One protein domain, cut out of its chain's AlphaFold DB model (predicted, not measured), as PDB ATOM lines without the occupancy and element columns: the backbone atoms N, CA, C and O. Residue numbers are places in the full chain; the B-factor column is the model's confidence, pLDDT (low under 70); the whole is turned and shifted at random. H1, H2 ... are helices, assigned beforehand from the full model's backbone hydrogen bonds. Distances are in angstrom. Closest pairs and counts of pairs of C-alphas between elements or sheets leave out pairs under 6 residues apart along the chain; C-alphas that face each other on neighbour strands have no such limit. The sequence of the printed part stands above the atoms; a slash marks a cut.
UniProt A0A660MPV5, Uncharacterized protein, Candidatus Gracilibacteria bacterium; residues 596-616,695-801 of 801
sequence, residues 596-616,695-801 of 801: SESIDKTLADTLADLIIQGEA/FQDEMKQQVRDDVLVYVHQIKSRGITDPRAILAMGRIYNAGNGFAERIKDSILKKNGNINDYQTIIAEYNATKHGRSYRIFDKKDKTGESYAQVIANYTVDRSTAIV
ATOM      1  N   SER A 596      40.761  14.838  82.641       49.72
ATOM      2  CA  SER A 596      41.235  16.164  83.097       49.72
ATOM      3  C   SER A 596      42.730  16.480  82.913       49.72
ATOM      4  O   SER A 596      43.129  17.638  83.009       49.72
ATOM      5  N   GLU A 597      43.549  15.469  82.644       56.91
ATOM      6  CA  GLU A 597      44.982  15.561  82.362       56.91
ATOM      7  C   GLU A 597      45.291  16.308  81.044       56.91
ATOM      8  O   GLU A 597      46.313  16.986  80.936       56.91
ATOM      9  N   SER A 598      44.376  16.278  80.064       67.00
ATOM     10  CA  SER A 598      44.513  17.003  78.784       67.00
ATOM     11  C   SER A 598      44.411  18.533  78.932       67.00
ATOM     12  O   SER A 598      45.153  19.284  78.291       67.00
ATOM     13  N   ILE A 599      43.536  19.007  79.824       72.88
ATOM     14  CA  ILE A 599      43.314  20.438  80.087       72.88
ATOM     15  C   ILE A 599      44.503  21.040  80.844       72.88
ATOM     16  O   ILE A 599      44.969  22.127  80.500       72.88
ATOM     17  N   ASP A 600      45.034  20.323  81.838       80.75
ATOM     18  CA  ASP A 600      46.177  20.791  82.634       80.75
ATOM     19  C   ASP A 600      47.451  20.872  81.790       80.75
ATOM     20  O   ASP A 600      48.219  21.828  81.915       80.75
ATOM     21  N   LYS A 601      47.623  19.934  80.854       80.69
ATOM     22  CA  LYS A 601      48.707  19.980  79.872       80.69
ATOM     23  C   LYS A 601      48.587  21.179  78.929       80.69
ATOM     24  O   LYS A 601      49.570  21.877  78.724       80.69
ATOM     25  N   THR A 602      47.382  21.477  78.442       84.75
ATOM     26  CA  THR A 602      47.129  22.645  77.573       84.75
ATOM     27  C   THR A 602      47.435  23.967  78.291       84.75
ATOM     28  O   THR A 602      48.045  24.876  77.719       84.75
ATOM     29  N   LEU A 603      47.071  24.070  79.574       85.88
ATOM     30  CA  LEU A 603      47.403  25.229  80.409       85.88
ATOM     31  C   LEU A 603      48.905  25.349  80.661       85.88
ATOM     32  O   LEU A 603      49.453  26.452  80.595       85.88
ATOM     33  N   ALA A 604      49.566  24.224  80.933       88.69
ATOM     34  CA  ALA A 604      51.002  24.191  81.146       88.69
ATOM     35  C   ALA A 604      51.779  24.575  79.879       88.69
ATOM     36  O   ALA A 604      52.713  25.367  79.970       88.69
ATOM     37  N   ASP A 605      51.360  24.089  78.709       87.88
ATOM     38  CA  ASP A 605      51.953  24.440  77.417       87.88
ATOM     39  C   ASP A 605      51.796  25.937  77.121       87.88
ATOM     40  O   ASP A 605      52.780  26.611  76.815       87.88
ATOM     41  N   THR A 606      50.593  26.485  77.324       88.00
ATOM     42  CA  THR A 606      50.320  27.920  77.132       88.00
ATOM     43  C   THR A 606      51.212  28.780  78.031       88.00
ATOM     44  O   THR A 606      51.859  29.723  77.573       88.00
ATOM     45  N   LEU A 607      51.295  28.457  79.325       89.38
ATOM     46  CA  LEU A 607      52.120  29.209  80.271       89.38
ATOM     47  C   LEU A 607      53.626  29.021  80.017       89.38
ATOM     48  O   LEU A 607      54.394  29.974  80.165       89.38
ATOM     49  N   ALA A 608      54.056  27.829  79.601       91.44
ATOM     50  CA  ALA A 608      55.436  27.570  79.210       91.44
ATOM     51  C   ALA A 608      55.842  28.420  78.001       91.44
ATOM     52  O   ALA A 608      56.892  29.060  78.040       91.44
ATOM     53  N   ASP A 609      55.006  28.490  76.966       87.81
ATOM     54  CA  ASP A 609      55.285  29.295  75.775       87.81
ATOM     55  C   ASP A 609      55.341  30.787  76.100       87.81
ATOM     56  O   ASP A 609      56.258  31.479  75.647       87.81
ATOM     57  N   LEU A 610      54.462  31.270  76.984       85.00
ATOM     58  CA  LEU A 610      54.549  32.635  77.501       85.00
ATOM     59  C   LEU A 610      55.903  32.895  78.172       85.00
ATOM     60  O   LEU A 610      56.567  33.889  77.861       85.00
ATOM     61  N   ILE A 611      56.352  32.010  79.066       87.75
ATOM     62  CA  ILE A 611      57.645  32.150  79.758       87.75
ATOM     63  C   ILE A 611      58.806  32.122  78.756       87.75
ATOM     64  O   ILE A 611      59.687  32.985  78.814       87.75
ATOM     65  N   ILE A 612      58.796  31.183  77.810       88.31
ATOM     66  CA  ILE A 612      59.866  30.997  76.822       88.31
ATOM     67  C   ILE A 612      59.976  32.214  75.895       88.31
ATOM     68  O   ILE A 612      61.072  32.749  75.712       88.31
ATOM     69  N   GLN A 613      58.859  32.669  75.327       82.12
ATOM     70  CA  GLN A 613      58.860  33.705  74.293       82.12
ATOM     71  C   GLN A 613      58.955  35.120  74.872       82.12
ATOM     72  O   GLN A 613      59.658  35.960  74.312       82.12
ATOM     73  N   GLY A 614      58.283  35.397  75.993       74.81
ATOM     74  CA  GLY A 614      58.230  36.750  76.556       74.81
ATOM     75  C   GLY A 614      59.295  37.048  77.619       74.81
ATOM     76  O   GLY A 614      59.876  38.136  77.623       74.81
ATOM     77  N   GLU A 615      59.584  36.107  78.525       75.44
ATOM     78  CA  GLU A 615      60.477  36.339  79.669       75.44
ATOM     79  C   GLU A 615      61.896  35.904  79.348       75.44
ATOM     80  O   GLU A 615      62.813  36.720  79.443       75.44
ATOM     81  N   ALA A 616      62.065  34.650  78.935       78.56
ATOM     82  CA  ALA A 616      63.364  34.128  78.542       78.56
ATOM     83  C   ALA A 616      63.814  34.680  77.182       78.56
ATOM     84  O   ALA A 616      65.008  34.665  76.892       78.56
ATOM     85  N   PHE A 695      69.057  19.945  72.227       94.81
ATOM     86  CA  PHE A 695      69.156  20.310  73.638       94.81
ATOM     87  C   PHE A 695      68.209  21.456  73.992       94.81
ATOM     88  O   PHE A 695      67.637  21.462  75.082       94.81
ATOM     89  N   GLN A 696      67.959  22.381  73.064       94.31
ATOM     90  CA  GLN A 696      66.937  23.419  73.233       94.31
ATOM     91  C   GLN A 696      65.533  22.821  73.366       94.31
ATOM     92  O   GLN A 696      64.731  23.326  74.152       94.31
ATOM     93  N   ASP A 697      65.235  21.729  72.662       91.25
ATOM     94  CA  ASP A 697      63.956  21.025  72.794       91.25
ATOM     95  C   ASP A 697      63.784  20.392  74.180       91.25
ATOM     96  O   ASP A 697      62.720  20.524  74.785       91.25
ATOM     97  N   GLU A 698      64.840  19.808  74.750       93.75
ATOM     98  CA  GLU A 698      64.812  19.316  76.136       93.75
ATOM     99  C   GLU A 698      64.629  20.454  77.150       93.75
ATOM    100  O   GLU A 698      63.925  20.296  78.147       93.75
ATOM    101  N   MET A 699      65.196  21.637  76.886       93.62
ATOM    102  CA  MET A 699      64.962  22.822  77.719       93.62
ATOM    103  C   MET A 699      63.499  23.265  77.655       93.62
ATOM    104  O   MET A 699      62.895  23.510  78.696       93.62
ATOM    105  N   LYS A 700      62.905  23.334  76.457       93.12
ATOM    106  CA  LYS A 700      61.474  23.642  76.279       93.12
ATOM    107  C   LYS A 700      60.587  22.620  76.991       93.12
ATOM    108  O   LYS A 700      59.573  23.008  77.573       93.12
ATOM    109  N   GLN A 701      60.962  21.341  76.953       91.88
ATOM    110  CA  GLN A 701      60.238  20.282  77.648       91.88
ATOM    111  C   GLN A 701      60.351  20.428  79.165       91.88
ATOM    112  O   GLN A 701      59.352  20.316  79.865       91.88
ATOM    113  N   GLN A 702      61.534  20.752  79.688       93.31
ATOM    114  CA  GLN A 702      61.695  20.975  81.121       93.31
ATOM    115  C   GLN A 702      60.898  22.189  81.621       93.31
ATOM    116  O   GLN A 702      60.335  22.117  82.709       93.31
ATOM    117  N   VAL A 703      60.781  23.267  80.831       92.94
ATOM    118  CA  VAL A 703      59.870  24.379  81.170       92.94
ATOM    119  C   VAL A 703      58.434  23.868  81.314       92.94
ATOM    120  O   VAL A 703      57.777  24.205  82.293       92.94
ATOM    121  N   ARG A 704      57.949  23.041  80.380       92.75
ATOM    122  CA  ARG A 704      56.585  22.478  80.431       92.75
ATOM    123  C   ARG A 704      56.373  21.610  81.663       92.75
ATOM    124  O   ARG A 704      55.377  21.782  82.357       92.75
ATOM    125  N   ASP A 705      57.331  20.737  81.958       88.44
ATOM    126  CA  ASP A 705      57.274  19.850  83.120       88.44
ATOM    127  C   ASP A 705      57.251  20.656  84.432       88.44
ATOM    128  O   ASP A 705      56.427  20.400  85.308       88.44
ATOM    129  N   ASP A 706      58.107  21.678  84.552       88.81
ATOM    130  CA  ASP A 706      58.144  22.568  85.718       88.81
ATOM    131  C   ASP A 706      56.835  23.366  85.861       88.81
ATOM    132  O   ASP A 706      56.295  23.507  86.959       88.81
ATOM    133  N   VAL A 707      56.294  23.875  84.753       92.19
ATOM    134  CA  VAL A 707      55.055  24.659  84.741       92.19
ATOM    135  C   VAL A 707      53.831  23.802  85.073       92.19
ATOM    136  O   VAL A 707      52.936  24.272  85.776       92.19
ATOM    137  N   LEU A 708      53.795  22.539  84.648       89.88
ATOM    138  CA  LEU A 708      52.723  21.608  85.006       89.88
ATOM    139  C   LEU A 708      52.636  21.411  86.528       89.88
ATOM    140  O   LEU A 708      51.543  21.397  87.098       89.88
ATOM    141  N   VAL A 709      53.784  21.362  87.213       87.25
ATOM    142  CA  VAL A 709      53.829  21.343  88.684       87.25
ATOM    143  C   VAL A 709      53.192  22.609  89.268       87.25
ATOM    144  O   VAL A 709      52.433  22.512  90.236       87.25
ATOM    145  N   TYR A 710      53.437  23.786  88.678       88.38
ATOM    146  CA  TYR A 710      52.822  25.042  89.131       88.38
ATOM    147  C   TYR A 710      51.302  24.989  88.989       88.38
ATOM    148  O   TYR A 710      50.592  25.333  89.933       88.38
ATOM    149  N   VAL A 711      50.799  24.510  87.847       88.50
ATOM    150  CA  VAL A 711      49.358  24.367  87.579       88.50
ATOM    151  C   VAL A 711      48.694  23.482  88.636       88.50
ATOM    152  O   VAL A 711      47.708  23.899  89.248       88.50
ATOM    153  N   HIS A 712      49.265  22.312  88.942       88.75
ATOM    154  CA  HIS A 712      48.729  21.423  89.980       88.75
ATOM    155  C   HIS A 712      48.730  22.073  91.373       88.75
ATOM    156  O   HIS A 712      47.750  21.970  92.114       88.75
ATOM    157  N   GLN A 713      49.807  22.779  91.728       87.44
ATOM    158  CA  GLN A 713      49.926  23.466  93.018       87.44
ATOM    159  C   GLN A 713      48.978  24.663  93.149       87.44
ATOM    160  O   GLN A 713      48.535  24.984  94.248       87.44
ATOM    161  N   ILE A 714      48.652  25.334  92.048       89.50
ATOM    162  CA  ILE A 714      47.687  26.438  92.017       89.50
ATOM    163  C   ILE A 714      46.262  25.902  92.176       89.50
ATOM    164  O   ILE A 714      45.504  26.418  93.001       89.50
ATOM    165  N   LYS A 715      45.927  24.813  91.474       88.00
ATOM    166  CA  LYS A 715      44.616  24.154  91.576       88.00
ATOM    167  C   LYS A 715      44.340  23.616  92.973       88.00
ATOM    168  O   LYS A 715      43.250  23.833  93.501       88.00
ATOM    169  N   SER A 716      45.333  23.007  93.624       84.38
ATOM    170  CA  SER A 716      45.185  22.521  95.006       84.38
ATOM    171  C   SER A 716      44.920  23.638  96.026       84.38
ATOM    172  O   SER A 716      44.498  23.365  97.146       84.38
ATOM    173  N   ARG A 717      45.117  24.905  95.639       83.75
ATOM    174  CA  ARG A 717      44.852  26.096  96.461       83.75
ATOM    175  C   ARG A 717      43.510  26.762  96.145       83.75
ATOM    176  O   ARG A 717      43.283  27.883  96.598       83.75
ATOM    177  N   GLY A 718      42.639  26.088  95.393       85.25
ATOM    178  CA  GLY A 718      41.277  26.543  95.091       85.25
ATOM    179  C   GLY A 718      41.161  27.495  93.895       85.25
ATOM    180  O   GLY A 718      40.090  28.063  93.684       85.25
ATOM    181  N   ILE A 719      42.234  27.671  93.117       91.25
ATOM    182  CA  ILE A 719      42.223  28.465  91.880       91.25
ATOM    183  C   ILE A 719      41.985  27.514  90.706       91.25
ATOM    184  O   ILE A 719      42.861  26.737  90.332       91.25
ATOM    185  N   THR A 720      40.784  27.551  90.151       87.75
ATOM    186  CA  THR A 720      40.279  26.630  89.133       87.75
ATOM    187  C   THR A 720      39.955  27.314  87.807       87.75
ATOM    188  O   THR A 720      39.899  26.619  86.793       87.75
ATOM    189  N   ASP A 721      39.778  28.643  87.773       89.75
ATOM    190  CA  ASP A 721      39.584  29.362  86.508       89.75
ATOM    191  C   ASP A 721      40.878  29.338  85.667       89.75
ATOM    192  O   ASP A 721      41.934  29.750  86.150       89.75
ATOM    193  N   PRO A 722      40.830  28.896  84.400       89.62
ATOM    194  CA  PRO A 722      42.017  28.769  83.552       89.62
ATOM    195  C   PRO A 722      42.811  30.065  83.356       89.62
ATOM    196  O   PRO A 722      44.040  30.037  83.359       89.62
ATOM    197  N   ARG A 723      42.144  31.221  83.263       93.00
ATOM    198  CA  ARG A 723      42.824  32.520  83.134       93.00
ATOM    199  C   ARG A 723      43.452  32.935  84.461       93.00
ATOM    200  O   ARG A 723      44.568  33.458  84.474       93.00
ATOM    201  N   ALA A 724      42.789  32.639  85.578       94.31
ATOM    202  CA  ALA A 724      43.359  32.822  86.911       94.31
ATOM    203  C   ALA A 724      44.574  31.908  87.152       94.31
ATOM    204  O   ALA A 724      45.565  32.354  87.734       94.31
ATOM    205  N   ILE A 725      44.550  30.669  86.651       94.19
ATOM    206  CA  ILE A 725      45.681  29.732  86.703       94.19
ATOM    207  C   ILE A 725      46.868  30.273  85.904       94.19
ATOM    208  O   ILE A 725      47.980  30.293  86.428       94.19
ATOM    209  N   LEU A 726      46.652  30.770  84.681       93.31
ATOM    210  CA  LEU A 726      47.717  31.385  83.878       93.31
ATOM    211  C   LEU A 726      48.315  32.618  84.578       93.31
ATOM    212  O   LEU A 726      49.539  32.757  84.662       93.31
ATOM    213  N   ALA A 727      47.468  33.485  85.147       93.25
ATOM    214  CA  ALA A 727      47.918  34.658  85.894       93.25
ATOM    215  C   ALA A 727      48.729  34.274  87.142       93.25
ATOM    216  O   ALA A 727      49.833  34.782  87.357       93.25
ATOM    217  N   MET A 728      48.219  33.340  87.948       94.75
ATOM    218  CA  MET A 728      48.888  32.894  89.167       94.75
ATOM    219  C   MET A 728      50.167  32.110  88.863       94.75
ATOM    220  O   MET A 728      51.167  32.296  89.550       94.75
ATOM    221  N   GLY A 729      50.184  31.297  87.807       92.44
ATOM    222  CA  GLY A 729      51.357  30.539  87.366       92.44
ATOM    223  C   GLY A 729      52.504  31.441  86.937       92.44
ATOM    224  O   GLY A 729      53.667  31.173  87.248       92.44
ATOM    225  N   ARG A 730      52.187  32.589  86.336       89.50
ATOM    226  CA  ARG A 730      53.197  33.589  85.994       89.50
ATOM    227  C   ARG A 730      53.837  34.234  87.225       89.50
ATOM    228  O   ARG A 730      55.052  34.460  87.223       89.50
ATOM    229  N   ILE A 731      53.044  34.506  88.262       91.88
ATOM    230  CA  ILE A 731      53.523  35.004  89.563       91.88
ATOM    231  C   ILE A 731      54.321  33.911  90.280       91.88
ATOM    232  O   ILE A 731      55.360  34.194  90.872       91.88
ATOM    233  N   TYR A 732      53.879  32.659  90.174       90.25
ATOM    234  CA  TYR A 732      54.543  31.498  90.757       90.25
ATOM    235  C   TYR A 732      55.967  31.324  90.226       90.25
ATOM    236  O   TYR A 732      56.879  31.074  91.012       90.25
ATOM    237  N   ASN A 733      56.180  31.554  88.924       87.44
ATOM    238  CA  ASN A 733      57.514  31.543  88.320       87.44
ATOM    239  C   ASN A 733      58.459  32.605  88.920       87.44
ATOM    240  O   ASN A 733      59.660  32.382  89.013       87.44
ATOM    241  N   ALA A 734      57.928  33.750  89.363       80.31
ATOM    242  CA  ALA A 734      58.710  34.765  90.079       80.31
ATOM    243  C   ALA A 734      58.979  34.385  91.553       80.31
ATOM    244  O   ALA A 734      59.826  34.988  92.211       80.31
ATOM    245  N   GLY A 735      58.262  33.388  92.076       82.38
ATOM    246  CA  GLY A 735      58.474  32.773  93.381       82.38
ATOM    247  C   GLY A 735      57.162  32.340  94.038       82.38
ATOM    248  O   GLY A 735      56.211  33.117  94.148       82.38
ATOM    249  N   ASN A 736      57.127  31.114  94.563       82.81
ATOM    250  CA  ASN A 736      55.933  30.532  95.188       82.81
ATOM    251  C   ASN A 736      55.375  31.375  96.354       82.81
ATOM    252  O   ASN A 736      54.169  31.596  96.436       82.81
ATOM    253  N   GLY A 737      56.244  31.925  97.205       84.94
ATOM    254  CA  GLY A 737      55.856  32.763  98.335       84.94
ATOM    255  C   GLY A 737      55.282  34.111  97.899       84.94
ATOM    256  O   GLY A 737      54.532  34.728  98.648       84.94
ATOM    257  N   PHE A 738      55.588  34.585  96.685       85.06
ATOM    258  CA  PHE A 738      54.893  35.743  96.118       85.06
ATOM    259  C   PHE A 738      53.475  35.371  95.699       85.06
ATOM    260  O   PHE A 738      52.548  36.081  96.081       85.06
ATOM    261  N   ALA A 739      53.294  34.253  94.993       90.12
ATOM    262  CA  ALA A 739      51.971  33.764  94.596       90.12
ATOM    263  C   ALA A 739      51.053  33.537  95.811       90.12
ATOM    264  O   ALA A 739      49.895  33.956  95.804       90.12
ATOM    265  N   GLU A 740      51.585  32.960  96.894       90.06
ATOM    266  CA  GLU A 740      50.856  32.790  98.160       90.06
ATOM    267  C   GLU A 740      50.450  34.125  98.777       90.06
ATOM    268  O   GLU A 740      49.275  34.322  99.078       90.06
ATOM    269  N   ARG A 741      51.381  35.082  98.878       92.44
ATOM    270  CA  ARG A 741      51.072  36.420  99.402       92.44
ATOM    271  C   ARG A 741      49.995  37.139  98.595       92.44
ATOM    272  O   ARG A 741      49.169  37.820  99.193       92.44
ATOM    273  N   ILE A 742      49.996  37.006  97.265       94.56
ATOM    274  CA  ILE A 742      48.953  37.598  96.414       94.56
ATOM    275  C   ILE A 742      47.602  36.953  96.707       94.56
ATOM    276  O   ILE A 742      46.651  37.670  97.012       94.56
ATOM    277  N   LYS A 743      47.527  35.619  96.692       94.06
ATOM    278  CA  LYS A 743      46.299  34.882  97.022       94.06
ATOM    279  C   LYS A 743      45.755  35.292  98.395       94.06
ATOM    280  O   LYS A 743      44.585  35.640  98.512       94.06
ATOM    281  N   ASP A 744      46.605  35.304  99.417       94.06
ATOM    282  CA  ASP A 744      46.197  35.633 100.784       94.06
ATOM    283  C   ASP A 744      45.772  37.100 100.924       94.06
ATOM    284  O   ASP A 744      44.857  37.405 101.686       94.06
ATOM    285  N   SER A 745      46.399  38.020 100.182       95.31
ATOM    286  CA  SER A 745      45.990  39.428 100.147       95.31
ATOM    287  C   SER A 745      44.606  39.604  99.517       95.31
ATOM    288  O   SER A 745      43.774  40.326 100.065       95.31
ATOM    289  N   ILE A 746      44.322  38.893  98.417       95.88
ATOM    290  CA  ILE A 746      42.998  38.883  97.773       95.88
ATOM    291  C   ILE A 746      41.949  38.354  98.754       95.88
ATOM    292  O   ILE A 746      40.933  39.010  98.971       95.88
ATOM    293  N   LEU A 747      42.221  37.219  99.405       93.19
ATOM    294  CA  LEU A 747      41.304  36.617 100.377       93.19
ATOM    295  C   LEU A 747      41.052  37.530 101.583       93.19
ATOM    296  O   LEU A 747      39.906  37.694 101.988       93.19
ATOM    297  N   LYS A 748      42.086  38.194 102.119       94.00
ATOM    298  CA  LYS A 748      41.940  39.172 103.218       94.00
ATOM    299  C   LYS A 748      41.066  40.371 102.850       94.00
ATOM    300  O   LYS A 748      40.483  40.987 103.737       94.00
ATOM    301  N   LYS A 749      40.983  40.712 101.563       93.94
ATOM    302  CA  LYS A 749      40.119  41.775 101.030       93.94
ATOM    303  C   LYS A 749      38.750  41.253 100.576       93.94
ATOM    304  O   LYS A 749      38.010  42.004  99.948       93.94
ATOM    305  N   ASN A 750      38.417  39.989 100.867       91.50
ATOM    306  CA  ASN A 750      37.227  39.286 100.371       91.50
ATOM    307  C   ASN A 750      37.106  39.290  98.831       91.50
ATOM    308  O   ASN A 750      36.004  39.301  98.286       91.50
ATOM    309  N   GLY A 751      38.235  39.310  98.117       89.44
ATOM    310  CA  GLY A 751      38.286  39.276  96.657       89.44
ATOM    311  C   GLY A 751      38.205  37.858  96.080       89.44
ATOM    312  O   GLY A 751      38.440  36.865  96.769       89.44
ATOM    313  N   ASN A 752      37.903  37.759  94.782       93.62
ATOM    314  CA  ASN A 752      37.788  36.480  94.081       93.62
ATOM    315  C   ASN A 752      39.150  36.001  93.548       93.62
ATOM    316  O   ASN A 752      39.685  36.556  92.591       93.62
ATOM    317  N   ILE A 753      39.685  34.918  94.119       94.56
ATOM    318  CA  ILE A 753      40.941  34.289  93.669       94.56
ATOM    319  C   ILE A 753      40.827  33.553  92.322       94.56
ATOM    320  O   ILE A 753      41.837  33.107  91.793       94.56
ATOM    321  N   ASN A 754      39.620  33.420  91.769       94.56
ATOM    322  CA  ASN A 754      39.363  32.881  90.432       94.56
ATOM    323  C   ASN A 754      39.134  33.973  89.378       94.56
ATOM    324  O   ASN A 754      38.793  33.665  88.241       94.56
ATOM    325  N   ASP A 755      39.328  35.246  89.729       94.00
ATOM    326  CA  ASP A 755      39.339  36.341  88.766       94.00
ATOM    327  C   ASP A 755      40.781  36.762  88.444       94.00
ATOM    328  O   ASP A 755      41.511  37.304  89.281       94.00
ATOM    329  N   TYR A 756      41.195  36.532  87.196       94.81
ATOM    330  CA  TYR A 756      42.533  36.879  86.721       94.81
ATOM    331  C   TYR A 756      42.806  38.391  86.780       94.81
ATOM    332  O   TYR A 756      43.949  38.783  87.022       94.81
ATOM    333  N   GLN A 757      41.788  39.244  86.608       95.44
ATOM    334  CA  GLN A 757      41.954  40.699  86.685       95.44
ATOM    335  C   GLN A 757      42.273  41.122  88.116       95.44
ATOM    336  O   GLN A 757      43.212  41.890  88.335       95.44
ATOM    337  N   THR A 758      41.565  40.546  89.091       95.69
ATOM    338  CA  THR A 758      41.853  40.715  90.520       95.69
ATOM    339  C   THR A 758      43.275  40.255  90.867       95.69
ATOM    340  O   THR A 758      44.002  40.981  91.546       95.69
ATOM    341  N   ILE A 759      43.725  39.102  90.354       96.50
ATOM    342  CA  ILE A 759      45.098  38.603  90.572       96.50
ATOM    343  C   ILE A 759      46.151  39.565  90.010       96.50
ATOM    344  O   ILE A 759      47.111  39.910  90.705       96.50
ATOM    345  N   ILE A 760      45.982  40.004  88.760       95.00
ATOM    346  CA  ILE A 760      46.924  40.914  88.094       95.00
ATOM    347  C   ILE A 760      46.968  42.263  88.816       95.00
ATOM    348  O   ILE A 760      48.057  42.790  89.063       95.00
ATOM    349  N   ALA A 761      45.810  42.816  89.182       94.75
ATOM    350  CA  ALA A 761      45.716  44.084  89.896       94.75
ATOM    351  C   ALA A 761      46.405  44.014  91.264       94.75
ATOM    352  O   ALA A 761      47.224  44.881  91.584       94.75
ATOM    353  N   GLU A 762      46.143  42.958  92.041       95.38
ATOM    354  CA  GLU A 762      46.768  42.770  93.350       95.38
ATOM    355  C   GLU A 762      48.289  42.617  93.223       95.38
ATOM    356  O   GLU A 762      49.043  43.242  93.973       95.38
ATOM    357  N   TYR A 763      48.764  41.853  92.234       94.06
ATOM    358  CA  TYR A 763      50.195  41.730  91.964       94.06
ATOM    359  C   TYR A 763      50.830  43.075  91.600       94.06
ATOM    360  O   TYR A 763      51.833  43.463  92.210       94.06
ATOM    361  N   ASN A 764      50.235  43.820  90.666       93.56
ATOM    362  CA  ASN A 764      50.733  45.124  90.217       93.56
ATOM    363  C   ASN A 764      50.710  46.185  91.331       93.56
ATOM    364  O   ASN A 764      51.518  47.114  91.314       93.56
ATOM    365  N   ALA A 765      49.847  46.031  92.340       91.44
ATOM    366  CA  ALA A 765      49.819  46.881  93.529       91.44
ATOM    367  C   ALA A 765      50.965  46.600  94.521       91.44
ATOM    368  O   ALA A 765      51.215  47.407  95.425       91.44
ATOM    369  N   THR A 766      51.719  45.509  94.367       90.75
ATOM    370  CA  THR A 766      52.903  45.247  95.200       90.75
ATOM    371  C   THR A 766      54.124  46.042  94.729       90.75
ATOM    372  O   THR A 766      54.245  46.412  93.560       90.75
ATOM    373  N   LYS A 767      55.093  46.278  95.629       87.12
ATOM    374  CA  LYS A 767      56.391  46.879  95.258       87.12
ATOM    375  C   LYS A 767      57.071  46.073  94.146       87.12
ATOM    376  O   LYS A 767      57.601  46.653  93.209       87.12
ATOM    377  N   HIS A 768      57.018  44.747  94.249       82.75
ATOM    378  CA  HIS A 768      57.612  43.843  93.274       82.75
ATOM    379  C   HIS A 768      56.897  43.931  91.913       82.75
ATOM    380  O   HIS A 768      57.560  44.102  90.894       82.75
ATOM    381  N   GLY A 769      55.560  43.931  91.884       85.00
ATOM    382  CA  GLY A 769      54.800  44.062  90.639       85.00
ATOM    383  C   GLY A 769      55.023  45.390  89.920       85.00
ATOM    384  O   GLY A 769      55.247  45.389  88.710       85.00
ATOM    385  N   ARG A 770      55.096  46.511  90.653       87.75
ATOM    386  CA  ARG A 770      55.459  47.817  90.067       87.75
ATOM    387  C   ARG A 770      56.854  47.833  89.443       87.75
ATOM    388  O   ARG A 770      57.058  48.520  88.448       87.75
ATOM    389  N   SER A 771      57.805  47.107  90.028       84.94
ATOM    390  CA  SER A 771      59.190  47.059  89.551       84.94
ATOM    391  C   SER A 771      59.379  46.125  88.356       84.94
ATOM    392  O   SER A 771      60.051  46.499  87.400       84.94
ATOM    393  N   TYR A 772      58.802  44.923  88.396       82.31
ATOM    394  CA  TYR A 772      59.053  43.890  87.384       82.31
ATOM    395  C   TYR A 772      58.031  43.873  86.247       82.31
ATOM    396  O   TYR A 772      58.334  43.315  85.191       82.31
ATOM    397  N   ARG A 773      56.847  44.471  86.457       87.62
ATOM    398  CA  ARG A 773      55.769  44.647  85.467       87.62
ATOM    399  C   ARG A 773      55.563  43.406  84.595       87.62
ATOM    400  O   ARG A 773      55.507  43.499  83.372       87.62
ATOM    401  N   ILE A 774      55.510  42.222  85.220       88.00
ATOM    402  CA  ILE A 774      55.610  40.956  84.479       88.00
ATOM    403  C   ILE A 774      54.507  40.830  83.434       88.00
ATOM    404  O   ILE A 774      54.809  40.403  82.332       88.00
ATOM    405  N   PHE A 775      53.286  41.278  83.734       90.56
ATOM    406  CA  PHE A 775      52.135  41.200  82.831       90.56
ATOM    407  C   PHE A 775      52.186  42.170  81.640       90.56
ATOM    408  O   PHE A 775      51.453  41.972  80.671       90.56
ATOM    409  N   ASP A 776      53.078  43.164  81.680       88.62
ATOM    410  CA  ASP A 776      53.300  44.117  80.588       88.62
ATOM    411  C   ASP A 776      54.382  43.634  79.606       88.62
ATOM    412  O   ASP A 776      54.585  44.246  78.554       88.62
ATOM    413  N   LYS A 777      55.094  42.544  79.934       83.44
ATOM    414  CA  LYS A 777      56.064  41.929  79.021       83.44
ATOM    415  C   LYS A 777      55.328  41.389  77.795       83.44
ATOM    416  O   LYS A 777      54.306  40.718  77.933       83.44
ATOM    417  N   LYS A 778      55.875  41.693  76.617       81.81
ATOM    418  CA  LYS A 778      55.356  41.256  75.322       81.81
ATOM    419  C   LYS A 778      56.062  39.999  74.838       81.81
ATOM    420  O   LYS A 778      57.276  39.878  75.027       81.81
ATOM    421  N   ASP A 779      55.309  39.101  74.221       74.88
ATOM    422  CA  ASP A 779      55.857  37.968  73.483       74.88
ATOM    423  C   ASP A 779      56.383  38.399  72.094       74.88
ATOM    424  O   ASP A 779      56.468  39.589  71.773       74.88
ATOM    425  N   LYS A 780      56.760  37.424  71.259       72.00
ATOM    426  CA  LYS A 780      57.263  37.676  69.901       72.00
ATOM    427  C   LYS A 780      56.208  38.210  68.931       72.00
ATOM    428  O   LYS A 780      56.576  38.815  67.927       72.00
ATOM    429  N   THR A 781      54.930  37.979  69.211       76.81
ATOM    430  CA  THR A 781      53.803  38.476  68.410       76.81
ATOM    431  C   THR A 781      53.442  39.919  68.773       76.81
ATOM    432  O   THR A 781      52.754  40.602  68.017       76.81
ATOM    433  N   GLY A 782      53.987  40.429  69.884       78.94
ATOM    434  CA  GLY A 782      53.792  41.797  70.358       78.94
ATOM    435  C   GLY A 782      52.634  41.945  71.346       78.94
ATOM    436  O   GLY A 782      52.391  43.068  71.811       78.94
ATOM    437  N   GLU A 783      51.968  40.841  71.695       83.69
ATOM    438  CA  GLU A 783      50.931  40.778  72.723       83.69
ATOM    439  C   GLU A 783      51.558  40.731  74.118       83.69
ATOM    440  O   GLU A 783      52.540  40.026  74.364       83.69
ATOM    441  N   SER A 784      51.011  41.507  75.057       87.56
ATOM    442  CA  SER A 784      51.395  41.414  76.464       87.56
ATOM    443  C   SER A 784      50.812  40.159  77.103       87.56
ATOM    444  O   SER A 784      49.757  39.673  76.698       87.56
ATOM    445  N   TYR A 785      51.430  39.654  78.171       87.00
ATOM    446  CA  TYR A 785      50.854  38.514  78.893       87.00
ATOM    447  C   TYR A 785      49.440  38.780  79.409       87.00
ATOM    448  O   TYR A 785      48.624  37.864  79.424       87.00
ATOM    449  N   ALA A 786      49.127  40.014  79.812       88.62
ATOM    450  CA  ALA A 786      47.758  40.371  80.172       88.62
ATOM    451  C   ALA A 786      46.785  40.189  78.992       88.62
ATOM    452  O   ALA A 786      45.671  39.719  79.202       88.62
ATOM    453  N   GLN A 787      47.210  40.519  77.765       87.75
ATOM    454  CA  GLN A 787      46.414  40.323  76.548       87.75
ATOM    455  C   GLN A 787      46.241  38.833  76.230       87.75
ATOM    456  O   GLN A 787      45.111  38.398  76.019       87.75
ATOM    457  N   VAL A 788      47.311  38.036  76.308       85.38
ATOM    458  CA  VAL A 788      47.234  36.582  76.079       85.38
ATOM    459  C   VAL A 788      46.305  35.903  77.091       85.38
ATOM    460  O   VAL A 788      45.462  35.093  76.716       85.38
ATOM    461  N   ILE A 789      46.395  36.267  78.376       89.94
ATOM    462  CA  ILE A 789      45.505  35.732  79.421       89.94
ATOM    463  C   ILE A 789      44.054  36.166  79.180       89.94
ATOM    464  O   ILE A 789      43.141  35.357  79.333       89.94
ATOM    465  N   ALA A 790      43.819  37.422  78.794       88.25
ATOM    466  CA  ALA A 790      42.473  37.916  78.512       88.25
ATOM    467  C   ALA A 790      41.820  37.181  77.327       88.25
ATOM    468  O   ALA A 790      40.630  36.860  77.395       88.25
ATOM    469  N   ASN A 791      42.614  36.875  76.296       85.50
ATOM    470  CA  ASN A 791      42.188  36.210  75.064       85.50
ATOM    471  C   ASN A 791      42.112  34.677  75.181       85.50
ATOM    472  O   ASN A 791      41.602  34.028  74.270       85.50
ATOM    473  N   TYR A 792      42.589  34.081  76.279       85.00
ATOM    474  CA  TYR A 792      42.570  32.630  76.456       85.00
ATOM    475  C   TYR A 792      41.134  32.094  76.572       85.00
ATOM    476  O   TYR A 792      40.411  32.381  77.533       85.00
ATOM    477  N   THR A 793      40.739  31.265  75.606       75.69
ATOM    478  CA  THR A 793      39.461  30.545  75.584       75.69
ATOM    479  C   THR A 793      39.696  29.052  75.753       75.69
ATOM    480  O   THR A 793      40.474  28.454  75.016       75.69
ATOM    481  N   VAL A 794      38.985  28.434  76.695       64.12
ATOM    482  CA  VAL A 794      38.945  26.972  76.814       64.12
ATOM    483  C   VAL A 794      38.015  26.448  75.734       64.12
ATOM    484  O   VAL A 794      36.839  26.821  75.720       64.12
ATOM    485  N   ASP A 795      38.512  25.578  74.863       51.59
ATOM    486  CA  ASP A 795      37.642  24.827  73.968       51.59
ATOM    487  C   ASP A 795      36.781  23.865  74.810       51.59
ATOM    488  O   ASP A 795      37.263  22.882  75.367       51.59
ATOM    489  N   ARG A 796      35.505  24.217  75.009       41.44
ATOM    490  CA  ARG A 796      34.538  23.435  75.806       41.44
ATOM    491  C   ARG A 796      33.800  22.379  74.973       41.44
ATOM    492  O   ARG A 796      32.855  21.775  75.477       41.44
ATOM    493  N   SER A 797      34.194  22.155  73.720       34.09
ATOM    494  CA  SER A 797      33.453  21.315  72.767       34.09
ATOM    495  C   SER A 797      33.479  19.803  73.038       34.09
ATOM    496  O   SER A 797      32.787  19.067  72.342       34.09
ATOM    497  N   THR A 798      34.177  19.317  74.068       33.44
ATOM    498  CA  THR A 798      34.223  17.875  74.393       33.44
ATOM    499  C   THR A 798      33.704  17.512  75.786       33.44
ATOM    500  O   THR A 798      33.751  16.348  76.171       33.44
ATOM    501  N   ALA A 799      33.123  18.459  76.529       29.73
ATOM    502  CA  ALA A 799      32.520  18.191  77.837       29.73
ATOM    503  C   ALA A 799      30.996  17.962  77.754       29.73
ATOM    504  O   ALA A 799      30.237  18.621  78.461       29.73
ATOM    505  N   ILE A 800      30.539  17.057  76.881       27.64
ATOM    506  CA  ILE A 800      29.205  16.432  76.958       27.64
ATOM    507  C   ILE A 800      29.343  14.975  76.495       27.64
ATOM    508  O   ILE A 800      29.498  14.734  75.300       27.64
ATOM    509  N   VAL A 801      29.363  14.036  77.446       30.34
ATOM    510  CA  VAL A 801      28.443  12.890  77.662       30.34
ATOM    511  C   VAL A 801      28.958  12.119  78.874       30.34
ATOM    512  O   VAL A 801      30.148  11.733  78.863       30.34
TER     513      VAL A 801
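AT A GLANCE: This is residues 596 to 616 and 695 to 801 of the 801 residues of an uncharacterized protein of Candidatus Gracilibacteria bacterium (UniProt A0A660MPV5). The longest helix, H2, crosses H1 as an X, and this pair packs on one side of a shorter core helix, H3. H4 and H5 pack on the opposite side of H3, with short H6 beyond H5, while H7 packs on H3 between H1 and H5; from there the tail runs on, and its residues 796 to 801 stick out. The printed part has 128 residues with seven named helices, H1 to H7 in chain order, and no named strand; the class is all helix. It is compact, with a radius of gyration of the C-alphas of 14.3 A, and spans 39 by 38 by 25 A.

HOW THE PARTS SIT: H2, residues 695 to 715, touches H1, residues 597 to 615, at a steep tilt of 60 degrees, opposite ways; their closest C-alphas, those of Ala 604 and Leu 708, are 5.0 A apart. With residues 707 to 715 alone H2 touches H3, residues 722 to 734, at a steep tilt of 65 degrees, and the closest C-alphas are those of Tyr 710 and Gly 729, 6.0 A. H3 is the hub, touching five other helices. H1 touches it with residues 603 to 611 alone, closest at the C-alphas of Leu 607 and Leu 726, 6.1 A. H4, residues 736 to 748, touches H3 with residues 738 to 739 alone, closest at the C-alphas of Tyr 732 and Ala 739, 5.1 A. H5, residues 756 to 764, touches H3 at a shallow tilt of 23 degrees, the same way, closest at the C-alphas of Ala 724 and Tyr 756, 4.1 A. H7, residues 785 to 791, touches H3 at a shallow tilt of 11 degrees, opposite ways, closest at the C-alphas of Arg 723 and Ile 789, 5.6 A. H6, residues 767 to 772, is close to H5 but not clearly touching, with the C-alphas of Tyr 763 and Gly 769 at 5.3 A. H1 and H4 are apart. Every O i to N i+4 pair is within hydrogen-bond range in H1, H2, H4, H5, H6 and H7; in H3 it is 8 of 9.

IN THESE COORDINATES: H2 is 30.6 A long, H1 26.1 A, H3 18.9 A and H4 18.3 A. H1 begins at C-alpha 597, (44.982, 15.561, 82.362), H2 at C-alpha 695, (69.156, 20.310, 73.638), and H7 ends at C-alpha 791, (42.188, 36.210, 75.064).

THE WHOLE: The two farthest C-alphas, those of Ser 771 and Val 801, are 47.5 A apart. Residues 617 to 694 are not printed, and C-alphas 616 and 695 across this cut are 15.8 A apart. The link from H6 to H7 is long, 12 residues. The pLDDT is under 70 at residues 596 to 598 and 794 to 801.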